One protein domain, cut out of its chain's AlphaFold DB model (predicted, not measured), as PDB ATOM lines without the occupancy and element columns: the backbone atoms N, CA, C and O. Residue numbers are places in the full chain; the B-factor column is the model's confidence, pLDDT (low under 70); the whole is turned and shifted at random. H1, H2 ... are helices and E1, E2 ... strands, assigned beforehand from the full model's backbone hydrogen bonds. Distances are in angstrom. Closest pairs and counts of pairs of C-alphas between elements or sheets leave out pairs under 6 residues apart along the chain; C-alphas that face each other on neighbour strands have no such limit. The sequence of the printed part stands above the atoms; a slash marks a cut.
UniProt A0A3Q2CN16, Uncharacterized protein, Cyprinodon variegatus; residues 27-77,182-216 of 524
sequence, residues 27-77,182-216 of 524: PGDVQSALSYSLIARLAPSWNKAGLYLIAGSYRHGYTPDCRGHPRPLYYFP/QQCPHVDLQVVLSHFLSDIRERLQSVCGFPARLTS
ATOM      1  N   PRO A  27     152.437 164.784 137.481       76.50
ATOM      2  CA  PRO A  27     152.913 166.142 137.189       76.50
ATOM      3  C   PRO A  27     152.055 166.901 136.163       76.50
ATOM      4  O   PRO A  27     151.820 168.097 136.326       76.50
ATOM      5  N   GLY A  28     151.520 166.204 135.152       80.00
ATOM      6  CA  GLY A  28     150.609 166.785 134.158       80.00
ATOM      7  C   GLY A  28     149.252 167.220 134.729       80.00
ATOM      8  O   GLY A  28     148.684 168.211 134.263       80.00
ATOM      9  N   ASP A  29     148.750 166.549 135.771       82.44
ATOM     10  CA  ASP A  29     147.528 166.953 136.476       82.44
ATOM     11  C   ASP A  29     147.785 168.223 137.298       82.44
ATOM     12  O   ASP A  29     147.001 169.169 137.231       82.44
ATOM     13  N   VAL A  30     148.922 168.286 138.007       80.31
ATOM     14  CA  VAL A  30     149.354 169.482 138.756       80.31
ATOM     15  C   VAL A  30     149.541 170.670 137.811       80.31
ATOM     16  O   VAL A  30     149.005 171.747 138.065       80.31
ATOM     17  N   GLN A  31     150.235 170.475 136.685       80.88
ATOM     18  CA  GLN A  31     150.426 171.502 135.659       80.88
ATOM     19  C   GLN A  31     149.084 171.983 135.086       80.88
ATOM     20  O   GLN A  31     148.884 173.189 134.916       80.88
ATOM     21  N   SER A  32     148.147 171.065 134.829       83.00
ATOM     22  CA  SER A  32     146.810 171.392 134.321       83.00
ATOM     23  C   SER A  32     145.985 172.183 135.340       83.00
ATOM     24  O   SER A  32     145.417 173.221 134.997       83.00
ATOM     25  N   ALA A  33     145.958 171.738 136.600       83.56
ATOM     26  CA  ALA A  33     145.234 172.391 137.687       83.56
ATOM     27  C   ALA A  33     145.817 173.774 138.028       83.56
ATOM     28  O   ALA A  33     145.061 174.723 138.249       83.56
ATOM     29  N   LEU A  34     147.146 173.926 138.006       83.56
ATOM     30  CA  LEU A  34     147.829 175.208 138.185       83.56
ATOM     31  C   LEU A  34     147.547 176.166 137.022       83.56
ATOM     32  O   LEU A  34     147.171 177.313 137.260       83.56
ATOM     33  N   SER A  35     147.651 175.695 135.775       84.19
ATOM     34  CA  SER A  35     147.342 176.499 134.580       84.19
ATOM     35  C   SER A  35     145.889 176.979 134.580       84.19
ATOM     36  O   SER A  35     145.620 178.146 134.298       84.19
ATOM     37  N   TYR A  36     144.950 176.099 134.945       85.44
ATOM     38  CA  TYR A  36     143.545 176.448 135.134       85.44
ATOM     39  C   TYR A  36     143.370 177.519 136.221       85.44
ATOM     40  O   TYR A  36     142.782 178.569 135.967       85.44
ATOM     41  N   SER A  37     143.932 177.278 137.409       84.19
ATOM     42  CA  SER A  37     143.813 178.162 138.573       84.19
ATOM     43  C   SER A  37     144.399 179.553 138.322       84.19
ATOM     44  O   SER A  37     143.803 180.546 138.729       84.19
ATOM     45  N   LEU A  38     145.534 179.638 137.621       86.44
ATOM     46  CA  LEU A  38     146.157 180.896 137.210       86.44
ATOM     47  C   LEU A  38     145.228 181.703 136.294       86.44
ATOM     48  O   LEU A  38     144.920 182.856 136.587       86.44
ATOM     49  N   ILE A  39     144.739 181.090 135.214       85.75
ATOM     50  CA  ILE A  39     143.893 181.768 134.221       85.75
ATOM     51  C   ILE A  39     142.551 182.191 134.841       85.75
ATOM     52  O   ILE A  39     142.123 183.327 134.653       85.75
ATOM     53  N   ALA A  40     141.921 181.320 135.635       85.06
ATOM     54  CA  ALA A  40     140.652 181.615 136.297       85.06
ATOM     55  C   ALA A  40     140.763 182.758 137.326       85.06
ATOM     56  O   ALA A  40     139.847 183.571 137.430       85.06
ATOM     57  N   ARG A  41     141.883 182.862 138.060       86.75
ATOM     58  CA  ARG A  41     142.125 183.951 139.028       86.75
ATOM     59  C   ARG A  41     142.522 185.275 138.375       86.75
ATOM     60  O   ARG A  41     142.217 186.335 138.921       86.75
ATOM     61  N   LEU A  42     143.205 185.243 137.231       87.12
ATOM     62  CA  LEU A  42     143.558 186.452 136.480       87.12
ATOM     63  C   LEU A  42     142.351 187.086 135.773       87.12
ATOM     64  O   LEU A  42     142.359 188.290 135.511       87.12
ATOM     65  N   ALA A  43     141.292 186.324 135.507       84.19
ATOM     66  CA  ALA A  43     140.044 186.871 134.996       84.19
ATOM     67  C   ALA A  43     139.349 187.793 136.037       84.19
ATOM     68  O   ALA A  43     139.452 187.583 137.249       84.19
ATOM     69  N   PRO A  44     138.635 188.854 135.618       78.31
ATOM     70  CA  PRO A  44     138.471 189.325 134.248       78.31
ATOM     71  C   PRO A  44     139.577 190.303 133.799       78.31
ATOM     72  O   PRO A  44     139.400 190.949 132.771       78.31
ATOM     73  N   SER A  45     140.685 190.471 134.537       81.62
ATOM     74  CA  SER A  45     141.785 191.364 134.124       81.62
ATOM     75  C   SER A  45     142.555 190.817 132.920       81.62
ATOM     76  O   SER A  45     142.948 191.595 132.055       81.62
ATOM     77  N   TRP A  46     142.708 189.491 132.835       84.19
ATOM     78  CA  TRP A  46     143.271 188.784 131.682       84.19
ATOM     79  C   TRP A  46     142.355 187.631 131.287       84.19
ATOM     80  O   TRP A  46     142.055 186.759 132.099       84.19
ATOM     81  N   ASN A  47     141.904 187.628 130.035       83.50
ATOM     82  CA  ASN A  47     140.875 186.716 129.541       83.50
ATOM     83  C   ASN A  47     141.435 185.825 128.421       83.50
ATOM     84  O   ASN A  47     142.096 186.318 127.505       83.50
ATOM     85  N   LYS A  48     141.187 184.510 128.481       85.44
ATOM     86  CA  LYS A  48     141.769 183.542 127.534       85.44
ATOM     87  C   LYS A  48     141.095 183.575 126.158       85.44
ATOM     88  O   LYS A  48     139.932 183.207 126.024       85.44
ATOM     89  N   ALA A  49     141.870 183.901 125.127       85.88
ATOM     90  CA  ALA A  49     141.468 183.872 123.726       85.88
ATOM     91  C   ALA A  49     142.387 182.932 122.923       85.88
ATOM     92  O   ALA A  49     143.412 183.336 122.375       85.88
ATOM     93  N   GLY A  50     142.027 181.648 122.861       85.38
ATOM     94  CA  GLY A  50     142.823 180.612 122.202       85.38
ATOM     95  C   GLY A  50     144.112 180.326 122.972       85.38
ATOM     96  O   GLY A  50     144.064 179.771 124.072       85.38
ATOM     97  N   LEU A  51     145.249 180.708 122.384       82.31
ATOM     98  CA  LEU A  51     146.578 180.641 123.006       82.31
ATOM     99  C   LEU A  51     146.948 181.925 123.774       82.31
ATOM    100  O   LEU A  51     147.923 181.928 124.518       82.31
ATOM    101  N   TYR A  52     146.179 183.004 123.610       84.19
ATOM    102  CA  TYR A  52     146.514 184.332 124.125       84.19
ATOM    103  C   TYR A  52     145.759 184.673 125.415       84.19
ATOM    104  O   TYR A  52     144.646 184.194 125.652       84.19
ATOM    105  N   LEU A  53     146.341 185.562 126.221       82.75
ATOM    106  CA  LEU A  53     145.658 186.263 127.307       82.75
ATOM    107  C   LEU A  53     145.447 187.722 126.892       82.75
ATOM    108  O   LEU A  53     146.408 188.443 126.632       82.75
ATOM    109  N   ILE A  54     144.187 188.150 126.817       78.12
ATOM    110  CA  ILE A  54     143.800 189.513 126.438       78.12
ATOM    111  C   ILE A  54     143.565 190.338 127.701       78.12
ATOM    112  O   ILE A  54     142.743 189.967 128.542       78.12
ATOM    113  N   ALA A  55     144.283 191.455 127.814       74.31
ATOM    114  CA  ALA A  55     144.195 192.377 128.937       74.31
ATOM    115  C   ALA A  55     142.914 193.231 128.891       74.31
ATOM    116  O   ALA A  55     142.537 193.743 127.838       74.31
ATOM    117  N   GLY A  56     142.315 193.461 130.059       67.12
ATOM    118  CA  GLY A  56     141.125 194.290 130.253       67.12
ATOM    119  C   GLY A  56     139.838 193.475 130.404       67.12
ATOM    120  O   GLY A  56     139.639 192.456 129.743       67.12
ATOM    121  N   SER A  57     138.936 193.944 131.274       51.38
ATOM    122  CA  SER A  57     137.627 193.314 131.465       51.38
ATOM    123  C   SER A  57     136.765 193.457 130.216       51.38
ATOM    124  O   SER A  57     136.575 194.575 129.739       51.38
ATOM    125  N   TYR A  58     136.178 192.353 129.748       44.62
ATOM    126  CA  TYR A  58     135.223 192.342 128.640       44.62
ATOM    127  C   TYR A  58     133.912 193.056 129.018       44.62
ATOM    128  O   TYR A  58     132.922 192.431 129.396       44.62
ATOM    129  N   ARG A  59     133.917 194.391 128.943       38.00
ATOM    130  CA  ARG A  59     132.719 195.231 129.041       38.00
ATOM    131  C   ARG A  59     132.074 195.357 127.663       38.00
ATOM    132  O   ARG A  59     132.756 195.474 126.649       38.00
ATOM    133  N   HIS A  60     130.747 195.304 127.642       36.56
ATOM    134  CA  HIS A  60     129.953 195.373 126.419       36.56
ATOM    135  C   HIS A  60     130.166 196.722 125.701       36.56
ATOM    136  O   HIS A  60     130.307 197.754 126.354       36.56
ATOM    137  N   GLY A  61     130.179 196.721 124.365       38.12
ATOM    138  CA  GLY A  61     130.129 197.939 123.540       38.12
ATOM    139  C   GLY A  61     131.425 198.751 123.389       38.12
ATOM    140  O   GLY A  61     131.483 199.589 122.494       38.12
ATOM    141  N   TYR A  62     132.470 198.504 124.185       34.69
ATOM    142  CA  TYR A  62     133.746 199.216 124.047       34.69
ATOM    143  C   TYR A  62     134.700 198.530 123.064       34.69
ATOM    144  O   TYR A  62     135.281 197.485 123.360       34.69
ATOM    145  N   THR A  63     134.945 199.183 121.926       39.53
ATOM    146  CA  THR A  63     136.261 199.123 121.276       39.53
ATOM    147  C   THR A  63     137.307 199.704 122.230       39.53
ATOM    148  O   THR A  63     137.116 200.833 122.689       39.53
ATOM    149  N   PRO A  64     138.430 199.019 122.499       44.53
ATOM    150  CA  PRO A  64     139.614 199.694 123.011       44.53
ATOM    151  C   PRO A  64     140.097 200.669 121.930       44.53
ATOM    152  O   PRO A  64     140.471 200.224 120.842       44.53
ATOM    153  N   ASP A  65     140.071 201.982 122.185       39.50
ATOM    154  CA  ASP A  65     140.707 202.923 121.259       39.50
ATOM    155  C   ASP A  65     142.223 202.779 121.380       39.50
ATOM    156  O   ASP A  65     142.861 203.246 122.328       39.50
ATOM    157  N   CYS A  66     142.796 202.096 120.393       45.34
ATOM    158  CA  CYS A  66     144.213 201.761 120.336       45.34
ATOM    159  C   CYS A  66     145.115 202.996 120.133       45.34
ATOM    160  O   CYS A  66     146.329 202.846 120.066       45.34
ATOM    161  N   ARG A  67     144.539 204.206 120.040       41.28
ATOM    162  CA  ARG A  67     145.259 205.484 119.933       41.28
ATOM    163  C   ARG A  67     145.475 206.220 121.261       41.28
ATOM    164  O   ARG A  67     146.195 207.211 121.254       41.28
ATOM    165  N   GLY A  68     144.880 205.771 122.375       40.03
ATOM    166  CA  GLY A  68     144.907 206.530 123.639       40.03
ATOM    167  C   GLY A  68     145.299 205.773 124.913       40.03
ATOM    168  O   GLY A  68     145.635 206.417 125.908       40.03
ATOM    169  N   HIS A  69     145.258 204.435 124.936       41.84
ATOM    170  CA  HIS A  69     145.443 203.657 126.172       41.84
ATOM    171  C   HIS A  69     146.369 202.436 125.985       41.84
ATOM    172  O   HIS A  69     146.252 201.735 124.981       41.84
ATOM    173  N   PRO A  70     147.249 202.108 126.957       43.59
ATOM    174  CA  PRO A  70     148.291 201.080 126.805       43.59
ATOM    175  C   PRO A  70     147.796 199.623 126.970       43.59
ATOM    176  O   PRO A  70     148.489 198.780 127.539       43.59
ATOM    177  N   ARG A  71     146.581 199.302 126.500       46.09
ATOM    178  CA  ARG A  71     146.023 197.935 126.412       46.09
ATOM    179  C   ARG A  71     145.025 197.867 125.237       46.09
ATOM    180  O   ARG A  71     144.262 198.820 125.098       46.09
ATOM    181  N   PRO A  72     144.918 196.759 124.470       49.47
ATOM    182  CA  PRO A  72     145.601 195.465 124.608       49.47
ATOM    183  C   PRO A  72     146.514 195.101 123.414       49.47
ATOM    184  O   PRO A  72     146.341 195.603 122.309       49.47
ATOM    185  N   LEU A  73     147.426 194.139 123.605       46.41
ATOM    186  CA  LEU A  73     148.320 193.617 122.549       46.41
ATOM    187  C   LEU A  73     147.599 192.741 121.495       46.41
ATOM    188  O   LEU A  73     148.108 192.518 120.400       46.41
ATOM    189  N   TYR A  74     146.395 192.274 121.830       48.72
ATOM    190  CA  TYR A  74     145.452 191.594 120.944       48.72
ATOM    191  C   TYR A  74     144.044 192.070 121.294       48.72
ATOM    192  O   TYR A  74     143.701 192.097 122.478       48.72
ATOM    193  N   TYR A  75     143.208 192.389 120.308       49.81
ATOM    194  CA  TYR A  75     141.828 192.823 120.542       49.81
ATOM    195  C   TYR A  75     140.812 191.831 119.975       49.81
ATOM    196  O   TYR A  75     141.065 191.108 119.009       49.81
ATOM    197  N   PHE A  76     139.623 191.807 120.580       47.94
ATOM    198  CA  PHE A  76     138.448 191.332 119.865       47.94
ATOM    199  C   PHE A  76     137.988 192.464 118.946       47.94
ATOM    200  O   PHE A  76     137.764 193.564 119.460       47.94
ATOM    201  N   PRO A  77     137.811 192.230 117.633       39.75
ATOM    202  CA  PRO A  77     137.176 193.226 116.787       39.75
ATOM    203  C   PRO A  77     135.780 193.542 117.340       39.75
ATOM    204  O   PRO A  77     135.137 192.652 117.920       39.75
ATOM    205  N   GLN A 182     143.178 189.123 116.509       71.00
ATOM    206  CA  GLN A 182     144.086 190.005 115.762       71.00
ATOM    207  C   GLN A 182     145.181 190.572 116.671       71.00
ATOM    208  O   GLN A 182     144.920 190.858 117.841       71.00
ATOM    209  N   GLN A 183     146.389 190.747 116.128       67.94
ATOM    210  CA  GLN A 183     147.508 191.417 116.800       67.94
ATOM    211  C   GLN A 183     147.393 192.940 116.670       67.94
ATOM    212  O   GLN A 183     147.058 193.450 115.604       67.94
ATOM    213  N   CYS A 184     147.727 193.667 117.738       64.31
ATOM    214  CA  CYS A 184     147.929 195.113 117.699       64.31
ATOM    215  C   CYS A 184     149.425 195.402 117.462       64.31
ATOM    216  O   CYS A 184     150.221 195.164 118.373       64.31
ATOM    217  N   PRO A 185     149.845 195.935 116.298       55.19
ATOM    218  CA  PRO A 185     151.264 196.057 115.936       55.19
ATOM    219  C   PRO A 185     152.028 197.187 116.657       55.19
ATOM    220  O   PRO A 185     153.159 197.479 116.288       55.19
ATOM    221  N   HIS A 186     151.423 197.857 117.646       57.81
ATOM    222  CA  HIS A 186     151.920 199.131 118.186       57.81
ATOM    223  C   HIS A 186     151.781 199.256 119.719       57.81
ATOM    224  O   HIS A 186     151.475 200.326 120.247       57.81
ATOM    225  N   VAL A 187     151.957 198.150 120.450       64.00
ATOM    226  CA  VAL A 187     151.761 198.089 121.911       64.00
ATOM    227  C   VAL A 187     153.078 197.824 122.633       64.00
ATOM    228  O   VAL A 187     153.779 196.866 122.314       64.00
ATOM    229  N   ASP A 188     153.382 198.639 123.646       74.69
ATOM    230  CA  ASP A 188     154.541 198.446 124.521       74.69
ATOM    231  C   ASP A 188     154.409 197.138 125.323       74.69
ATOM    232  O   ASP A 188     153.589 197.000 126.239       74.69
ATOM    233  N   LEU A 189     155.248 196.164 124.968       76.38
ATOM    234  CA  LEU A 189     155.281 194.850 125.597       76.38
ATOM    235  C   LEU A 189     155.748 194.900 127.062       76.38
ATOM    236  O   LEU A 189     155.309 194.064 127.847       76.38
ATOM    237  N   GLN A 190     156.591 195.859 127.459       80.69
ATOM    238  CA  GLN A 190     157.073 195.997 128.839       80.69
ATOM    239  C   GLN A 190     155.990 196.574 129.756       80.69
ATOM    240  O   GLN A 190     155.822 196.106 130.885       80.69
ATOM    241  N   VAL A 191     155.183 197.521 129.269       77.38
ATOM    242  CA  VAL A 191     154.000 198.013 130.002       77.38
ATOM    243  C   VAL A 191     152.953 196.901 130.150       77.38
ATOM    244  O   VAL A 191     152.427 196.678 131.241       77.38
ATOM    245  N   VAL A 192     152.702 196.118 129.095       79.94
ATOM    246  CA  VAL A 192     151.805 194.949 129.164       79.94
ATOM    247  C   VAL A 192     152.341 193.879 130.131       79.94
ATOM    248  O   VAL A 192     151.581 193.366 130.955       79.94
ATOM    249  N   LEU A 193     153.639 193.564 130.082       83.62
ATOM    250  CA  LEU A 193     154.269 192.540 130.921       83.62
ATOM    251  C   LEU A 193     154.359 192.948 132.398       83.62
ATOM    252  O   LEU A 193     154.085 192.128 133.273       83.62
ATOM    253  N   SER A 194     154.701 194.201 132.700       84.56
ATOM    254  CA  SER A 194     154.758 194.700 134.082       84.56
ATOM    255  C   SER A 194     153.379 194.675 134.749       84.56
ATOM    256  O   SER A 194     153.255 194.191 135.875       84.56
ATOM    257  N   HIS A 195     152.323 195.071 134.029       83.94
ATOM    258  CA  HIS A 195     150.942 194.890 134.479       83.94
ATOM    259  C   HIS A 195     150.569 193.414 134.682       83.94
ATOM    260  O   HIS A 195     149.990 193.075 135.709       83.94
ATOM    261  N   PHE A 196     150.923 192.522 133.751       85.81
ATOM    262  CA  PHE A 196     150.658 191.084 133.884       85.81
ATOM    263  C   PHE A 196     151.318 190.495 135.139       85.81
ATOM    264  O   PHE A 196     150.668 189.812 135.927       85.81
ATOM    265  N   LEU A 197     152.593 190.811 135.372       87.75
ATOM    266  CA  LEU A 197     153.333 190.362 136.552       87.75
ATOM    267  C   LEU A 197     152.778 190.958 137.856       87.75
ATOM    268  O   LEU A 197     152.806 190.275 138.881       87.75
ATOM    269  N   SER A 198     152.254 192.187 137.827       87.19
ATOM    270  CA  SER A 198     151.548 192.796 138.961       87.19
ATOM    271  C   SER A 198     150.259 192.038 139.288       87.19
ATOM    272  O   SER A 198     150.095 191.572 140.415       87.19
ATOM    273  N   ASP A 199     149.393 191.825 138.294       89.81
ATOM    274  CA  ASP A 199     148.113 191.130 138.468       89.81
ATOM    275  C   ASP A 199     148.311 189.677 138.952       89.81
ATOM    276  O   ASP A 199     147.526 189.192 139.770       89.81
ATOM    277  N   ILE A 200     149.374 188.975 138.521       88.44
ATOM    278  CA  ILE A 200     149.700 187.649 139.079       88.44
ATOM    279  C   ILE A 200     150.132 187.763 140.546       88.44
ATOM    280  O   ILE A 200     149.655 186.982 141.364       88.44
ATOM    281  N   ARG A 201     151.012 188.706 140.909       88.31
ATOM    282  CA  ARG A 201     151.469 188.874 142.304       88.31
ATOM    283  C   ARG A 201     150.307 189.188 143.253       88.31
ATOM    284  O   ARG A 201     150.270 188.656 144.356       88.31
ATOM    285  N   GLU A 202     149.346 189.993 142.803       89.69
ATOM    286  CA  GLU A 202     148.126 190.318 143.548       89.69
ATOM    287  C   GLU A 202     147.203 189.097 143.724       89.69
ATOM    288  O   GLU A 202     146.673 188.873 144.811       89.69
ATOM    289  N   ARG A 203     147.006 188.289 142.669       88.38
ATOM    290  CA  ARG A 203     145.934 187.269 142.602       88.38
ATOM    291  C   ARG A 203     146.399 185.830 142.836       88.38
ATOM    292  O   ARG A 203     145.590 184.941 143.114       88.38
ATOM    293  N   LEU A 204     147.700 185.577 142.746       86.81
ATOM    294  CA  LEU A 204     148.339 184.284 142.973       86.81
ATOM    295  C   LEU A 204     149.262 184.337 144.200       86.81
ATOM    296  O   LEU A 204     150.388 183.861 144.157       86.81
ATOM    297  N   GLN A 205     148.767 184.896 145.309       86.81
ATOM    298  CA  GLN A 205     149.494 184.939 146.588       86.81
ATOM    299  C   GLN A 205     149.747 183.539 147.173       86.81
ATOM    300  O   GLN A 205     150.719 183.333 147.896       86.81
ATOM    301  N   SER A 206     148.891 182.559 146.858       85.12
ATOM    302  CA  SER A 206     149.044 181.168 147.299       85.12
ATOM    303  C   SER A 206     148.538 180.138 146.286       85.12
ATOM    304  O   SER A 206     147.571 180.373 145.548       85.12
ATOM    305  N   VAL A 207     149.173 178.965 146.283       80.69
ATOM    306  CA  VAL A 207     148.823 177.777 145.488       80.69
ATOM    307  C   VAL A 207     148.759 176.580 146.437       80.69
ATOM    308  O   VAL A 207     149.693 176.345 147.196       80.69
ATOM    309  N   CYS A 208     147.647 175.838 146.426       78.12
ATOM    310  CA  CYS A 208     147.429 174.670 147.298       78.12
ATOM    311  C   CYS A 208     147.674 174.930 148.805       78.12
ATOM    312  O   CYS A 208     148.059 174.021 149.531       78.12
ATOM    313  N   GLY A 209     147.456 176.168 149.270       81.62
ATOM    314  CA  GLY A 209     147.699 176.604 150.653       81.62
ATOM    315  C   GLY A 209     149.091 177.194 150.911       81.62
ATOM    316  O   GLY A 209     149.260 177.940 151.870       81.62
ATOM    317  N   PHE A 210     150.068 176.949 150.036       79.81
ATOM    318  CA  PHE A 210     151.439 177.447 150.181       79.81
ATOM    319  C   PHE A 210     151.606 178.841 149.552       79.81
ATOM    320  O   PHE A 210     151.040 179.078 148.479       79.81
ATOM    321  N   PRO A 211     152.392 179.758 150.152       83.12
ATOM    322  CA  PRO A 211     152.708 181.050 149.545       83.12
ATOM    323  C   PRO A 211     153.395 180.889 148.185       83.12
ATOM    324  O   PRO A 211     154.400 180.191 148.063       83.12
ATOM    325  N   ALA A 212     152.875 181.561 147.162       83.00
ATOM    326  CA  ALA A 212     153.428 181.543 145.815       83.00
ATOM    327  C   ALA A 212     154.163 182.860 145.526       83.00
ATOM    328  O   ALA A 212     153.693 183.949 145.851       83.00
ATOM    329  N   ARG A 213     155.357 182.762 144.931       78.31
ATOM    330  CA  ARG A 213     156.240 183.903 144.640       78.31
ATOM    331  C   ARG A 213     156.792 183.764 143.225       78.31
ATOM    332  O   ARG A 213     157.247 182.687 142.854       78.31
ATOM    333  N   LEU A 214     156.775 184.846 142.449       79.50
ATOM    334  CA  LEU A 214     157.359 184.862 141.106       79.50
ATOM    335  C   LEU A 214     158.846 185.207 141.193       79.50
ATOM    336  O   LEU A 214     159.203 186.300 141.637       79.50
ATOM    337  N   THR A 215     159.696 184.294 140.734       76.12
ATOM    338  CA  THR A 215     161.138 184.497 140.581       76.12
ATOM    339  C   THR A 215     161.466 184.991 139.169       76.12
ATOM    340  O   THR A 215     160.847 184.577 138.194       76.12
ATOM    341  N   SER A 216     162.461 185.872 139.042       69.12
ATOM    342  CA  SER A 216     163.065 186.222 137.743       69.12
ATOM    343  C   SER A 216     164.068 185.167 137.265       69.12
ATOM    344  O   SER A 216     164.312 185.037 136.069       69.12
TER     345      SER A 216
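What this domain is: This is residues 27 to 77 and 182 to 216 of the 524 residues of an uncharacterized protein of Cyprinodon variegatus (UniProt A0A3Q2CN16). Helices H1 and H2 meet near their last residues in an L-shaped corner, with a small antiparallel hairpin, E1 and E2, near the end of H1. Residues 27 to 33 of H1 stick out. The 86 printed residues run H1, E1, E2, H2, a mixed class with under half in these elements. The whole is only just compact, close to loose, with a radius of gyration of the C-alphas of 14.4 A, and spans 42 by 24 by 20 A.

How they stand to each other: H1, residues 27 to 42, touches H2, residues 189 to 203, about perpendicular at 79 degrees, through residues 38 to 42 and 199 to 203 alone; the closest C-alphas, of Arg 41 and Arg 203, are 6.2 A apart. E1, residues 46 to 49, and E2, residues 52 to 55, form a hairpin, with N 47 and O 54 within hydrogen-bond range at 2.9 A. The closest C-alphas of H1 and E1, of Ile 39 and Lys 48, are 7.2 A apart. In H1 and H2 every O i to N i+4 pair is within hydrogen-bond range.

Where its parts are: H1, 22.4 A long, begins at C-alpha 27 (152.913, 166.142, 137.189). E1 measures 9.5 A and E2 9.7 A. H2, 20.8 A, ends at C-alpha 203 (145.934, 187.269, 142.602).

The domain as a whole: Residues 78 to 181 are not printed; C-alphas 77 and 182 are 7.7 A apart across the cut. Confidence is under 70 at residues 56 to 77, 183 to 187 and 216.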